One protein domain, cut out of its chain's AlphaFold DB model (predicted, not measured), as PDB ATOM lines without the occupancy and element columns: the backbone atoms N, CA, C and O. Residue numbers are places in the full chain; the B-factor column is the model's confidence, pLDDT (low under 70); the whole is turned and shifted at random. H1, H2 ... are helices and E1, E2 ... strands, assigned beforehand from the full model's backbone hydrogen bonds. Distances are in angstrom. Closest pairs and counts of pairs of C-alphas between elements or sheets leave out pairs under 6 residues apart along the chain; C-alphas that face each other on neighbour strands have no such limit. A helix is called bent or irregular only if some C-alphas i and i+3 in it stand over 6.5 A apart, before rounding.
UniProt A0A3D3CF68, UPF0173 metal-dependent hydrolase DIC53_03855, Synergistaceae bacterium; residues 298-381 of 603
ATOM      1  N   THR A 298     286.760 204.197 205.908       83.69
ATOM      2  CA  THR A 298     286.811 204.637 204.508       83.69
ATOM      3  C   THR A 298     286.130 203.597 203.629       83.69
ATOM      4  O   THR A 298     286.336 202.400 203.821       83.69
ATOM      5  N   MET A 299     285.311 204.040 202.678       82.62
ATOM      6  CA  MET A 299     284.589 203.167 201.754       82.62
ATOM      7  C   MET A 299     285.104 203.341 200.330       82.62
ATOM      8  O   MET A 299     285.164 204.460 199.836       82.62
ATOM      9  N   GLU A 300     285.440 202.222 199.698       83.94
ATOM     10  CA  GLU A 300     285.827 202.088 198.294       83.94
ATOM     11  C   GLU A 300     284.766 201.213 197.611       83.94
ATOM     12  O   GLU A 300     284.900 199.987 197.527       83.94
ATOM     13  N   ASP A 301     283.646 201.830 197.226       74.06
ATOM     14  CA  ASP A 301     282.443 201.140 196.748       74.06
ATOM     15  C   ASP A 301     281.900 201.670 195.410       74.06
ATOM     16  O   ASP A 301     280.768 201.351 195.044       74.06
ATOM     17  N   GLU A 302     282.692 202.427 194.640       66.94
ATOM     18  CA  GLU A 302     282.247 203.080 193.393       66.94
ATOM     19  C   GLU A 302     281.601 202.116 192.383       66.94
ATOM     20  O   GLU A 302     280.635 202.468 191.707       66.94
ATOM     21  N   SER A 303     282.095 200.878 192.309       68.75
ATOM     22  CA  SER A 303     281.592 199.835 191.402       68.75
ATOM     23  C   SER A 303     280.676 198.809 192.083       68.75
ATOM     24  O   SER A 303     280.354 197.758 191.512       68.75
ATOM     25  N   ALA A 304     280.264 199.059 193.329       65.75
ATOM     26  CA  ALA A 304     279.309 198.204 194.014       65.75
ATOM     27  C   ALA A 304     277.900 198.389 193.430       65.75
ATOM     28  O   ALA A 304     277.461 199.476 193.071       65.75
ATOM     29  N   CYS A 305     277.164 197.282 193.307       59.44
ATOM     30  CA  CYS A 305     275.786 197.342 192.828       59.44
ATOM     31  C   CYS A 305     274.858 197.982 193.876       59.44
ATOM     32  O   CYS A 305     275.130 197.916 195.077       59.44
ATOM     33  N   SER A 306     273.691 198.466 193.441       56.56
ATOM     34  CA  SER A 306     272.690 199.111 194.312       56.56
ATOM     35  C   SER A 306     272.276 198.281 195.536       56.56
ATOM     36  O   SER A 306     271.981 198.836 196.591       56.56
ATOM     37  N   ALA A 307     272.295 196.947 195.437       57.16
ATOM     38  CA  ALA A 307     271.991 196.067 196.566       57.16
ATOM     39  C   ALA A 307     273.128 196.005 197.605       57.16
ATOM     40  O   ALA A 307     272.851 195.959 198.801       57.16
ATOM     41  N   CYS A 308     274.393 195.999 197.168       68.12
ATOM     42  CA  CYS A 308     275.537 196.043 198.083       68.12
ATOM     43  C   CYS A 308     275.658 197.423 198.736       68.12
ATOM     44  O   CYS A 308     275.868 197.479 199.943       68.12
ATOM     45  N   HIS A 309     275.432 198.507 197.984       68.88
ATOM     46  CA  HIS A 309     275.328 199.860 198.547       68.88
ATOM     47  C   HIS A 309     274.274 199.927 199.646       68.88
ATOM     48  O   HIS A 309     274.573 200.353 200.754       68.88
ATOM     49  N   ALA A 310     273.067 199.421 199.387       63.22
ATOM     50  CA  ALA A 310     272.011 199.363 200.391       63.22
ATOM     51  C   ALA A 310     272.426 198.630 201.679       63.22
ATOM     52  O   ALA A 310     272.161 199.112 202.780       63.22
ATOM     53  N   ALA A 311     273.086 197.475 201.552       72.81
ATOM     54  CA  ALA A 311     273.565 196.710 202.701       72.81
ATOM     55  C   ALA A 311     274.661 197.445 203.485       72.81
ATOM     56  O   ALA A 311     274.625 197.466 204.714       72.81
ATOM     57  N   LEU A 312     275.606 198.074 202.785       77.44
ATOM     58  CA  LEU A 312     276.680 198.870 203.381       77.44
ATOM     59  C   LEU A 312     276.133 200.108 204.103       77.44
ATOM     60  O   LEU A 312     276.518 200.389 205.233       77.44
ATOM     61  N   ILE A 313     275.161 200.790 203.505       72.19
ATOM     62  CA  ILE A 313     274.420 201.899 204.116       72.19
ATOM     63  C   ILE A 313     273.703 201.448 205.390       72.19
ATOM     64  O   ILE A 313     273.757 202.128 206.416       72.19
ATOM     65  N   GLN A 314     273.033 200.295 205.345       68.44
ATOM     66  CA  GLN A 314     272.365 199.733 206.513       68.44
ATOM     67  C   GLN A 314     273.384 199.394 207.611       68.44
ATOM     68  O   GLN A 314     273.152 199.712 208.777       68.44
ATOM     69  N   PHE A 315     274.528 198.819 207.238       82.56
ATOM     70  CA  PHE A 315     275.648 198.594 208.145       82.56
ATOM     71  C   PHE A 315     276.098 199.898 208.814       82.56
ATOM     72  O   PHE A 315     276.094 199.973 210.040       82.56
ATOM     73  N   LEU A 316     276.390 200.947 208.041       76.19
ATOM     74  CA  LEU A 316     276.807 202.239 208.586       76.19
ATOM     75  C   LEU A 316     275.757 202.800 209.552       76.19
ATOM     76  O   LEU A 316     276.077 203.206 210.660       76.19
ATOM     77  N   ARG A 317     274.477 202.775 209.183       69.44
ATOM     78  CA  ARG A 317     273.424 203.342 210.032       69.44
ATOM     79  C   ARG A 317     273.310 202.655 211.391       69.44
ATOM     80  O   ARG A 317     273.106 203.331 212.395       69.44
ATOM     81  N   TYR A 318     273.367 201.328 211.407       69.06
ATOM     82  CA  TYR A 318     273.093 200.558 212.619       69.06
ATOM     83  C   TYR A 318     274.346 200.223 213.417       69.06
ATOM     84  O   TYR A 318     274.230 200.031 214.620       69.06
ATOM     85  N   HIS A 319     275.521 200.193 212.788       79.00
ATOM     86  CA  HIS A 319     276.737 199.652 213.394       79.00
ATOM     87  C   HIS A 319     277.939 200.598 213.346       79.00
ATOM     88  O   HIS A 319     278.946 200.294 213.972       79.00
ATOM     89  N   LEU A 320     277.873 201.755 212.668       79.38
ATOM     90  CA  LEU A 320     279.014 202.683 212.605       79.38
ATOM     91  C   LEU A 320     279.498 203.127 213.988       79.38
ATOM     92  O   LEU A 320     280.703 203.194 214.212       79.38
ATOM     93  N   HIS A 321     278.563 203.388 214.905       78.19
ATOM     94  CA  HIS A 321     278.857 203.787 216.282       78.19
ATOM     95  C   HIS A 321     279.757 202.774 217.016       78.19
ATOM     96  O   HIS A 321     280.498 203.143 217.920       78.19
ATOM     97  N   GLU A 322     279.748 201.501 216.602       80.00
ATOM     98  CA  GLU A 322     280.583 200.440 217.177       80.00
ATOM     99  C   GLU A 322     282.060 200.538 216.763       80.00
ATOM    100  O   GLU A 322     282.903 199.835 217.317       80.00
ATOM    101  N   PHE A 323     282.376 201.391 215.785       80.12
ATOM    102  CA  PHE A 323     283.728 201.615 215.273       80.12
ATOM    103  C   PHE A 323     284.247 203.023 215.586       80.12
ATOM    104  O   PHE A 323     285.370 203.347 215.209       80.12
ATOM    105  N   GLU A 324     283.478 203.874 216.268       79.75
ATOM    106  CA  GLU A 324     283.934 205.214 216.647       79.75
ATOM    107  C   GLU A 324     285.133 205.141 217.610       79.75
ATOM    108  O   GLU A 324     285.115 204.420 218.604       79.75
ATOM    109  N   GLY A 325     286.206 205.881 217.302       73.44
ATOM    110  CA  GLY A 325     287.440 205.889 218.103       73.44
ATOM    111  C   GLY A 325     288.372 204.688 217.886       73.44
ATOM    112  O   GLY A 325     289.399 204.600 218.555       73.44
ATOM    113  N   GLY A 326     288.039 203.779 216.962       73.25
ATOM    114  CA  GLY A 326     288.887 202.647 216.583       73.25
ATOM    115  C   GLY A 326     289.976 202.982 215.554       73.25
ATOM    116  O   GLY A 326     290.064 204.100 215.042       73.25
ATOM    117  N   GLU A 327     290.791 201.976 215.224       78.50
ATOM    118  CA  GLU A 327     291.792 202.046 214.148       78.50
ATOM    119  C   GLU A 327     291.135 202.269 212.772       78.50
ATOM    120  O   GLU A 327     290.135 201.601 212.479       78.50
ATOM    121  N   PRO A 328     291.696 203.135 211.902       84.06
ATOM    122  CA  PRO A 328     291.192 203.351 210.550       84.06
ATOM    123  C   PRO A 328     291.142 202.061 209.721       84.06
ATOM    124  O   PRO A 328     292.104 201.286 209.717       84.06
ATOM    125  N   ARG A 329     290.040 201.843 208.995       87.31
ATOM    126  CA  ARG A 329     289.816 200.675 208.125       87.31
ATOM    127  C   ARG A 329     289.255 201.092 206.775       87.31
ATOM    128  O   ARG A 329     288.426 202.001 206.704       87.31
ATOM    129  N   THR A 330     289.641 200.372 205.728       90.12
ATOM    130  CA  THR A 330     289.109 200.564 204.373       90.12
ATOM    131  C   THR A 330     288.220 199.389 203.971       90.12
ATOM    132  O   THR A 330     288.655 198.238 203.984       90.12
ATOM    133  N   ILE A 331     286.971 199.676 203.615       91.06
ATOM    134  CA  ILE A 331     285.982 198.700 203.153       91.06
ATOM    135  C   ILE A 331     285.935 198.733 201.629       91.06
ATOM    136  O   ILE A 331     285.588 199.760 201.057       91.06
ATOM    137  N   PHE A 332     286.214 197.603 200.989       91.19
ATOM    138  CA  PHE A 332     286.144 197.434 199.541       91.19
ATOM    139  C   PHE A 332     284.884 196.676 199.142       91.19
ATOM    140  O   PHE A 332     284.628 195.576 199.638       91.19
ATOM    141  N   ALA A 333     284.130 197.226 198.196       87.38
ATOM    142  CA  ALA A 333     282.995 196.557 197.577       87.38
ATOM    143  C   ALA A 333     282.911 196.903 196.087       87.38
ATOM    144  O   ALA A 333     283.209 198.014 195.669       87.38
ATOM    145  N   GLY A 334     282.447 195.960 195.271       76.88
ATOM    146  CA  GLY A 334     282.309 196.163 193.825       76.88
ATOM    147  C   GLY A 334     283.269 195.329 192.987       76.88
ATOM    148  O   GLY A 334     283.999 194.487 193.509       76.88
ATOM    149  N   LYS A 335     283.164 195.478 191.664       77.81
ATOM    150  CA  LYS A 335     283.878 194.648 190.677       77.81
ATOM    151  C   LYS A 335     285.237 195.208 190.277       77.81
ATOM    152  O   LYS A 335     286.106 194.430 189.907       77.81
ATOM    153  N   ASP A 336     285.410 196.519 190.388       79.50
ATOM    154  CA  ASP A 336     286.613 197.224 189.932       79.50
ATOM    155  C   ASP A 336     287.678 197.323 191.038       79.50
ATOM    156  O   ASP A 336     288.669 198.034 190.904       79.50
ATOM    157  N   VAL A 337     287.483 196.594 192.144       84.88
ATOM    158  CA  VAL A 337     288.466 196.458 193.222       84.88
ATOM    159  C   VAL A 337     289.715 195.762 192.676       84.88
ATOM    160  O   VAL A 337     289.616 194.696 192.067       84.88
ATOM    161  N   THR A 338     290.891 196.338 192.930       89.56
ATOM    162  CA  THR A 338     292.180 195.777 192.506       89.56
ATOM    163  C   THR A 338     293.016 195.307 193.692       89.56
ATOM    164  O   THR A 338     292.888 195.801 194.815       89.56
ATOM    165  N   GLU A 339     293.910 194.351 193.440       92.44
ATOM    166  CA  GLU A 339     294.856 193.864 194.443       92.44
ATOM    167  C   GLU A 339     295.798 194.978 194.926       92.44
ATOM    168  O   GLU A 339     296.075 195.069 196.124       92.44
ATOM    169  N   GLU A 340     296.247 195.867 194.031       92.50
ATOM    170  CA  GLU A 340     297.102 197.002 194.386       92.50
ATOM    171  C   GLU A 340     296.414 197.944 195.379       92.50
ATOM    172  O   GLU A 340     297.033 198.363 196.359       92.50
ATOM    173  N   ALA A 341     295.127 198.239 195.165       90.69
ATOM    174  CA  ALA A 341     294.349 199.098 196.052       90.69
ATOM    175  C   ALA A 341     294.172 198.463 197.440       90.69
ATOM    176  O   ALA A 341     294.378 199.128 198.457       90.69
ATOM    177  N   ILE A 342     293.872 197.158 197.492       90.81
ATOM    178  CA  ILE A 342     293.723 196.414 198.753       90.81
ATOM    179  C   ILE A 342     295.030 196.429 199.551       90.81
ATOM    180  O   ILE A 342     295.016 196.683 200.754       90.81
ATOM    181  N   ARG A 343     296.170 196.177 198.892       89.88
ATOM    182  CA  ARG A 343     297.487 196.134 199.549       89.88
ATOM    183  C   ARG A 343     297.962 197.502 200.037       89.88
ATOM    184  O   ARG A 343     298.706 197.562 201.012       89.88
ATOM    185  N   ALA A 344     297.560 198.581 199.367       91.69
ATOM    186  CA  ALA A 344     297.897 199.946 199.761       91.69
ATOM    187  C   ALA A 344     297.034 200.475 200.925       91.69
ATOM    188  O   ALA A 344     297.418 201.443 201.587       91.69
ATOM    189  N   ALA A 345     295.875 199.864 201.176       86.62
ATOM    190  CA  ALA A 345     294.925 200.322 202.178       86.62
ATOM    191  C   ALA A 345     295.298 199.926 203.614       86.62
ATOM    192  O   ALA A 345     295.920 198.898 203.878       86.62
ATOM    193  N   LYS A 346     294.860 200.745 204.579       81.25
ATOM    194  CA  LYS A 346     295.010 200.452 206.010       81.25
ATOM    195  C   LYS A 346     293.869 199.552 206.476       81.25
ATOM    196  O   LYS A 346     292.705 199.906 206.308       81.25
ATOM    197  N   ASN A 347     294.212 198.419 207.091       85.56
ATOM    198  CA  ASN A 347     293.263 197.430 207.621       85.56
ATOM    199  C   ASN A 347     292.106 197.126 206.639       85.56
ATOM    200  O   ASN A 347     290.946 197.419 206.954       85.56
ATOM    201  N   PRO A 348     292.409 196.596 205.437       91.94
ATOM    202  CA  PRO A 348     291.404 196.351 204.407       91.94
ATOM    203  C   PRO A 348     290.353 195.329 204.863       91.94
ATOM    204  O   PRO A 348     290.655 194.405 205.615       91.94
ATOM    205  N   CYS A 349     289.122 195.469 204.372       91.62
ATOM    206  CA  CYS A 349     288.031 194.509 204.529       91.62
ATOM    207  C   CYS A 349     287.252 194.404 203.216       91.62
ATOM    208  O   CYS A 349     286.912 195.416 202.608       91.62
ATOM    209  N   LEU A 350     286.973 193.184 202.773       92.31
ATOM    210  CA  LEU A 350     286.329 192.876 201.501       92.31
ATOM    211  C   LEU A 350     284.863 192.552 201.743       92.31
ATOM    212  O   LEU A 350     284.540 191.713 202.582       92.31
ATOM    213  N   VAL A 351     283.964 193.190 201.004       90.69
ATOM    214  CA  VAL A 351     282.527 193.035 201.195       90.69
ATOM    215  C   VAL A 351     281.841 192.660 199.886       90.69
ATOM    216  O   VAL A 351     281.884 193.369 198.880       90.69
ATOM    217  N   GLY A 352     281.134 191.532 199.931       83.31
ATOM    218  CA  GLY A 352     280.283 191.040 198.860       83.31
ATOM    219  C   GLY A 352     280.992 190.108 197.878       83.31
ATOM    220  O   GLY A 352     282.179 190.243 197.600       83.31
ATOM    221  N   ASN A 353     280.245 189.160 197.306       80.75
ATOM    222  CA  ASN A 353     280.782 188.050 196.504       80.75
ATOM    223  C   ASN A 353     281.657 188.478 195.312       80.75
ATOM    224  O   ASN A 353     282.471 187.686 194.857       80.75
ATOM    225  N   CYS A 354     281.511 189.704 194.806       77.69
ATOM    226  CA  CYS A 354     282.344 190.248 193.729       77.69
ATOM    227  C   CYS A 354     283.803 190.515 194.131       77.69
ATOM    228  O   CYS A 354     284.625 190.750 193.254       77.69
ATOM    229  N   THR A 355     284.118 190.472 195.427       87.62
ATOM    230  CA  THR A 355     285.477 190.636 195.970       87.62
ATOM    231  C   THR A 355     286.108 189.307 196.408       87.62
ATOM    232  O   THR A 355     287.235 189.286 196.896       87.62
ATOM    233  N   VAL A 356     285.411 188.175 196.222       85.75
ATOM    234  CA  VAL A 356     285.813 186.860 196.757       85.75
ATOM    235  C   VAL A 356     287.173 186.381 196.248       85.75
ATOM    236  O   VAL A 356     287.879 185.683 196.973       85.75
ATOM    237  N   GLN A 357     287.565 186.764 195.032       82.62
ATOM    238  CA  GLN A 357     288.873 186.430 194.462       82.62
ATOM    239  C   GLN A 357     290.040 187.001 195.278       82.62
ATOM    240  O   GLN A 357     291.143 186.471 195.210       82.62
ATOM    241  N   PHE A 358     289.790 188.031 196.089       87.56
ATOM    242  CA  PHE A 358     290.792 188.678 196.929       87.56
ATOM    243  C   PHE A 358     290.738 188.235 198.396       87.56
ATOM    244  O   PHE A 358     291.479 188.777 199.207       87.56
ATOM    245  N   LYS A 359     289.897 187.256 198.764       82.81
ATOM    246  CA  LYS A 359     289.658 186.842 200.165       82.81
ATOM    247  C   LYS A 359     290.911 186.440 200.959       82.81
ATOM    248  O   LYS A 359     290.879 186.448 202.182       82.81
ATOM    249  N   GLU A 360     291.995 186.075 200.275       79.62
ATOM    250  CA  GLU A 360     293.281 185.731 200.900       79.62
ATOM    251  C   GLU A 360     294.100 186.976 201.292       79.62
ATOM    252  O   GLU A 360     295.066 186.879 202.044       79.62
ATOM    253  N   LEU A 361     293.734 188.157 200.783       79.56
ATOM    254  CA  LEU A 361     294.441 189.418 201.017       79.56
ATOM    255  C   LEU A 361     293.909 190.187 202.232       79.56
ATOM    256  O   LEU A 361     294.637 190.999 202.799       79.56
ATOM    257  N   ALA A 362     292.648 189.967 202.613       85.44
ATOM    258  CA  ALA A 362     291.972 190.698 203.681       85.44
ATOM    259  C   ALA A 362     290.704 189.958 204.165       85.44
ATOM    260  O   ALA A 362     290.150 189.159 203.407       85.44
ATOM    261  N   PRO A 363     290.203 190.230 205.389       85.81
ATOM    262  CA  PRO A 363     288.932 189.694 205.877       85.81
ATOM    263  C   PRO A 363     287.793 189.875 204.869       85.81
ATOM    264  O   PRO A 363     287.638 190.954 204.302       85.81
ATOM    265  N   PHE A 364     286.996 188.826 204.658       88.12
ATOM    266  CA  PHE A 364     285.981 188.780 203.607       88.12
ATOM    267  C   PHE A 364     284.577 188.515 204.159       88.12
ATOM    268  O   PHE A 364     284.286 187.441 204.684       88.12
ATOM    269  N   CYS A 365     283.685 189.485 203.967       85.12
ATOM    270  CA  CYS A 365     282.264 189.389 204.256       85.12
ATOM    271  C   CYS A 365     281.520 188.856 203.025       85.12
ATOM    272  O   CYS A 365     281.345 189.548 202.016       85.12
ATOM    273  N   LYS A 366     281.049 187.611 203.114       80.25
ATOM    274  CA  LYS A 366     280.292 186.951 202.044       80.25
ATOM    275  C   LYS A 366     278.884 187.549 201.884       80.25
ATOM    276  O   LYS A 366     278.190 187.799 202.866       80.25
ATOM    277  N   GLY A 367     278.415 187.672 200.638       69.69
ATOM    278  CA  GLY A 367     277.003 187.917 200.311       69.69
ATOM    279  C   GLY A 367     276.759 188.694 199.012       69.69
ATOM    280  O   GLY A 367     277.643 189.359 198.481       69.69
ATOM    281  N   CYS A 368     275.547 188.599 198.462       72.19
ATOM    282  CA  CYS A 368     275.119 189.363 197.283       72.19
ATOM    283  C   CYS A 368     273.605 189.662 197.364       72.19
ATOM    284  O   CYS A 368     272.808 188.953 196.749       72.19
ATOM    285  N   PRO A 369     273.189 190.677 198.149       65.81
ATOM    286  CA  PRO A 369     274.023 191.558 198.971       65.81
ATOM    287  C   PRO A 369     274.426 190.921 200.321       65.81
ATOM    288  O   PRO A 369     273.798 189.957 200.760       65.81
ATOM    289  N   PRO A 370     275.499 191.412 200.961       74.00
ATOM    290  CA  PRO A 370     275.916 190.997 202.303       74.00
ATOM    291  C   PRO A 370     274.919 191.434 203.383       74.00
ATOM    292  O   PRO A 370     274.158 192.381 203.199       74.00
ATOM    293  N   ILE A 371     274.915 190.732 204.518       76.62
ATOM    294  CA  ILE A 371     274.063 191.072 205.665       76.62
ATOM    295  C   ILE A 371     274.802 192.113 206.529       76.62
ATOM    296  O   ILE A 371     275.957 191.875 206.877       76.62
ATOM    297  N   PRO A 372     274.163 193.225 206.936       77.94
ATOM    298  CA  PRO A 372     274.796 194.279 207.738       77.94
ATOM    299  C   PRO A 372     275.518 193.792 209.000       77.94
ATOM    300  O   PRO A 372     276.648 194.198 209.249       77.94
ATOM    301  N   SER A 373     274.913 192.872 209.756       72.44
ATOM    302  CA  SER A 373     275.532 192.294 210.954       72.44
ATOM    303  C   SER A 373     276.782 191.467 210.641       72.44
ATOM    304  O   SER A 373     277.713 191.435 211.436       72.44
ATOM    305  N   GLU A 374     276.828 190.814 209.479       75.44
ATOM    306  CA  GLU A 374     277.996 190.044 209.038       75.44
ATOM    307  C   GLU A 374     279.129 190.963 208.566       75.44
ATOM    308  O   GLU A 374     280.301 190.632 208.753       75.44
ATOM    309  N   ILE A 375     278.801 192.142 208.020       85.69
ATOM    310  CA  ILE A 375     279.793 193.190 207.736       85.69
ATOM    311  C   ILE A 375     280.446 193.635 209.052       85.69
ATOM    312  O   ILE A 375     281.673 193.661 209.141       85.69
ATOM    313  N   THR A 376     279.649 193.887 210.099       84.12
ATOM    314  CA  THR A 376     280.145 194.240 211.441       84.12
ATOM    315  C   THR A 376     281.074 193.173 212.018       84.12
ATOM    316  O   THR A 376     282.183 193.507 212.434       84.12
ATOM    317  N   LYS A 377     280.668 191.896 212.004       74.69
ATOM    318  CA  LYS A 377     281.499 190.778 212.492       74.69
ATOM    319  C   LYS A 377     282.829 190.691 211.747       74.69
ATOM    320  O   LYS A 377     283.894 190.672 212.362       74.69
ATOM    321  N   THR A 378     282.770 190.740 210.413       81.88
ATOM    322  CA  THR A 378     283.964 190.703 209.554       81.88
ATOM    323  C   THR A 378     284.915 191.852 209.900       81.88
ATOM    324  O   THR A 378     286.119 191.644 210.046       81.88
ATOM    325  N   LEU A 379     284.383 193.064 210.091       81.81
ATOM    326  CA  LEU A 379     285.178 194.236 210.451       81.81
ATOM    327  C   LEU A 379     285.763 194.157 211.857       81.81
ATOM    328  O   LEU A 379     286.889 194.592 212.055       81.81
ATOM    329  N   LYS A 380     285.075 193.579 212.839       78.00
ATOM    330  CA  LYS A 380     285.639 193.407 214.186       78.00
ATOM    331  C   LYS A 380     286.785 192.395 214.245       78.00
ATOM    332  O   LYS A 380     287.437 192.286 215.277       78.00
ATOM    333  N   GLY A 381     287.084 191.703 213.140       60.47
ATOM    334  CA  GLY A 381     288.056 190.614 213.148       60.47
ATOM    335  C   GLY A 381     287.531 189.394 213.900       60.47
ATOM    336  O   GLY A 381     288.308 188.497 214.212       60.47
TER     337      GLY A 381
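What this domain is: This is residues 298 to 381 of the 603 residues of the protein "UPF0173 metal-dependent hydrolase DIC53_03855" of Synergistaceae bacterium (UniProt A0A3D3CF68). A small sheet of three parallel strands runs through the middle of the domain, with the long, kinked helix H1 along one side of it and the short helix H2 on the other. H4 packs on H1 and covers E3, while residues 364 to 365 pair with E3 beyond that edge of the sheet, and H3 sits near the sheet's end at its level. The printed part has 84 residues, with four named helices and three named strands in the order E1 H1 E2 H2 E3 H3 H4; the sheet's order is E1 E2 E3 and the class is mixed, helices and strands. It is compact, with a radius of gyration of the C-alphas of 11.4 A, and rounded, spanning 29 by 26 by 19 A.

Where its parts are: Find C-alpha 298 at (286.811, 204.637, 204.508), where E1, residues 298 to 303, begins its 14.9 A. E2, residues 329 to 334, covers 16.8 A, and E3 is residues 348 to 351. H1, residues 306 to 323, starts at C-alpha 306 at (272.690, 199.111, 194.312) and covers 23.8 A, with a kink of 52 degrees near residue 317. H2 is residues 339 to 344, and H3 is residues 353 to 358. H4, residues 372 to 380, ends at C-alpha 380 at (285.639, 193.407, 214.186). H1 and H3 are irregular: C-alphas 318 and 321, and likewise 354 and 357, are 7.6 A apart.

How they stand to each other: Look first at E2, the inner strand. It is parallel to E1 at 9 degrees, with N 300 and O 331 2.8 A apart, and to E3 at 34 degrees, with N 349 and O 330 2.8 A apart, both within hydrogen-bond range. E1, H1, E2 form a strand-helix-strand unit, two parallel neighbour strands with a helix between, with a left-handed crossover; that of E2, H2, E3 is right-handed. H1 and H2 are on the sheet but only graze it. H3 is only just at the sheet's level, at a height of 3.6 A. H4 lies over E3 at a height of 9.6 A, along the strands at 21 degrees on the local plane. H1, with residues 311 to 319 alone, touches H4 at a steep tilt of 53 degrees, the same way; their closest C-alphas, Phe 315 and Pro 372, are 4.4 A apart. H1 and H2 are apart. In H2 and H4 every O i to N i+4 pair is within hydrogen-bond range; H1 has 11 of 14, and H3 0 of 2 but 2 of 3 O i to N i+3 pairs.

The domain as a whole: The two farthest C-alphas, Gly 325 and Gln 357, are 30.7 A apart. The printed part has no cut; the link from H3 to H4 is long, 13 residues. Mean pLDDT of the printed part is 79.5, and 15 residues are under 70, among them 302 to 310.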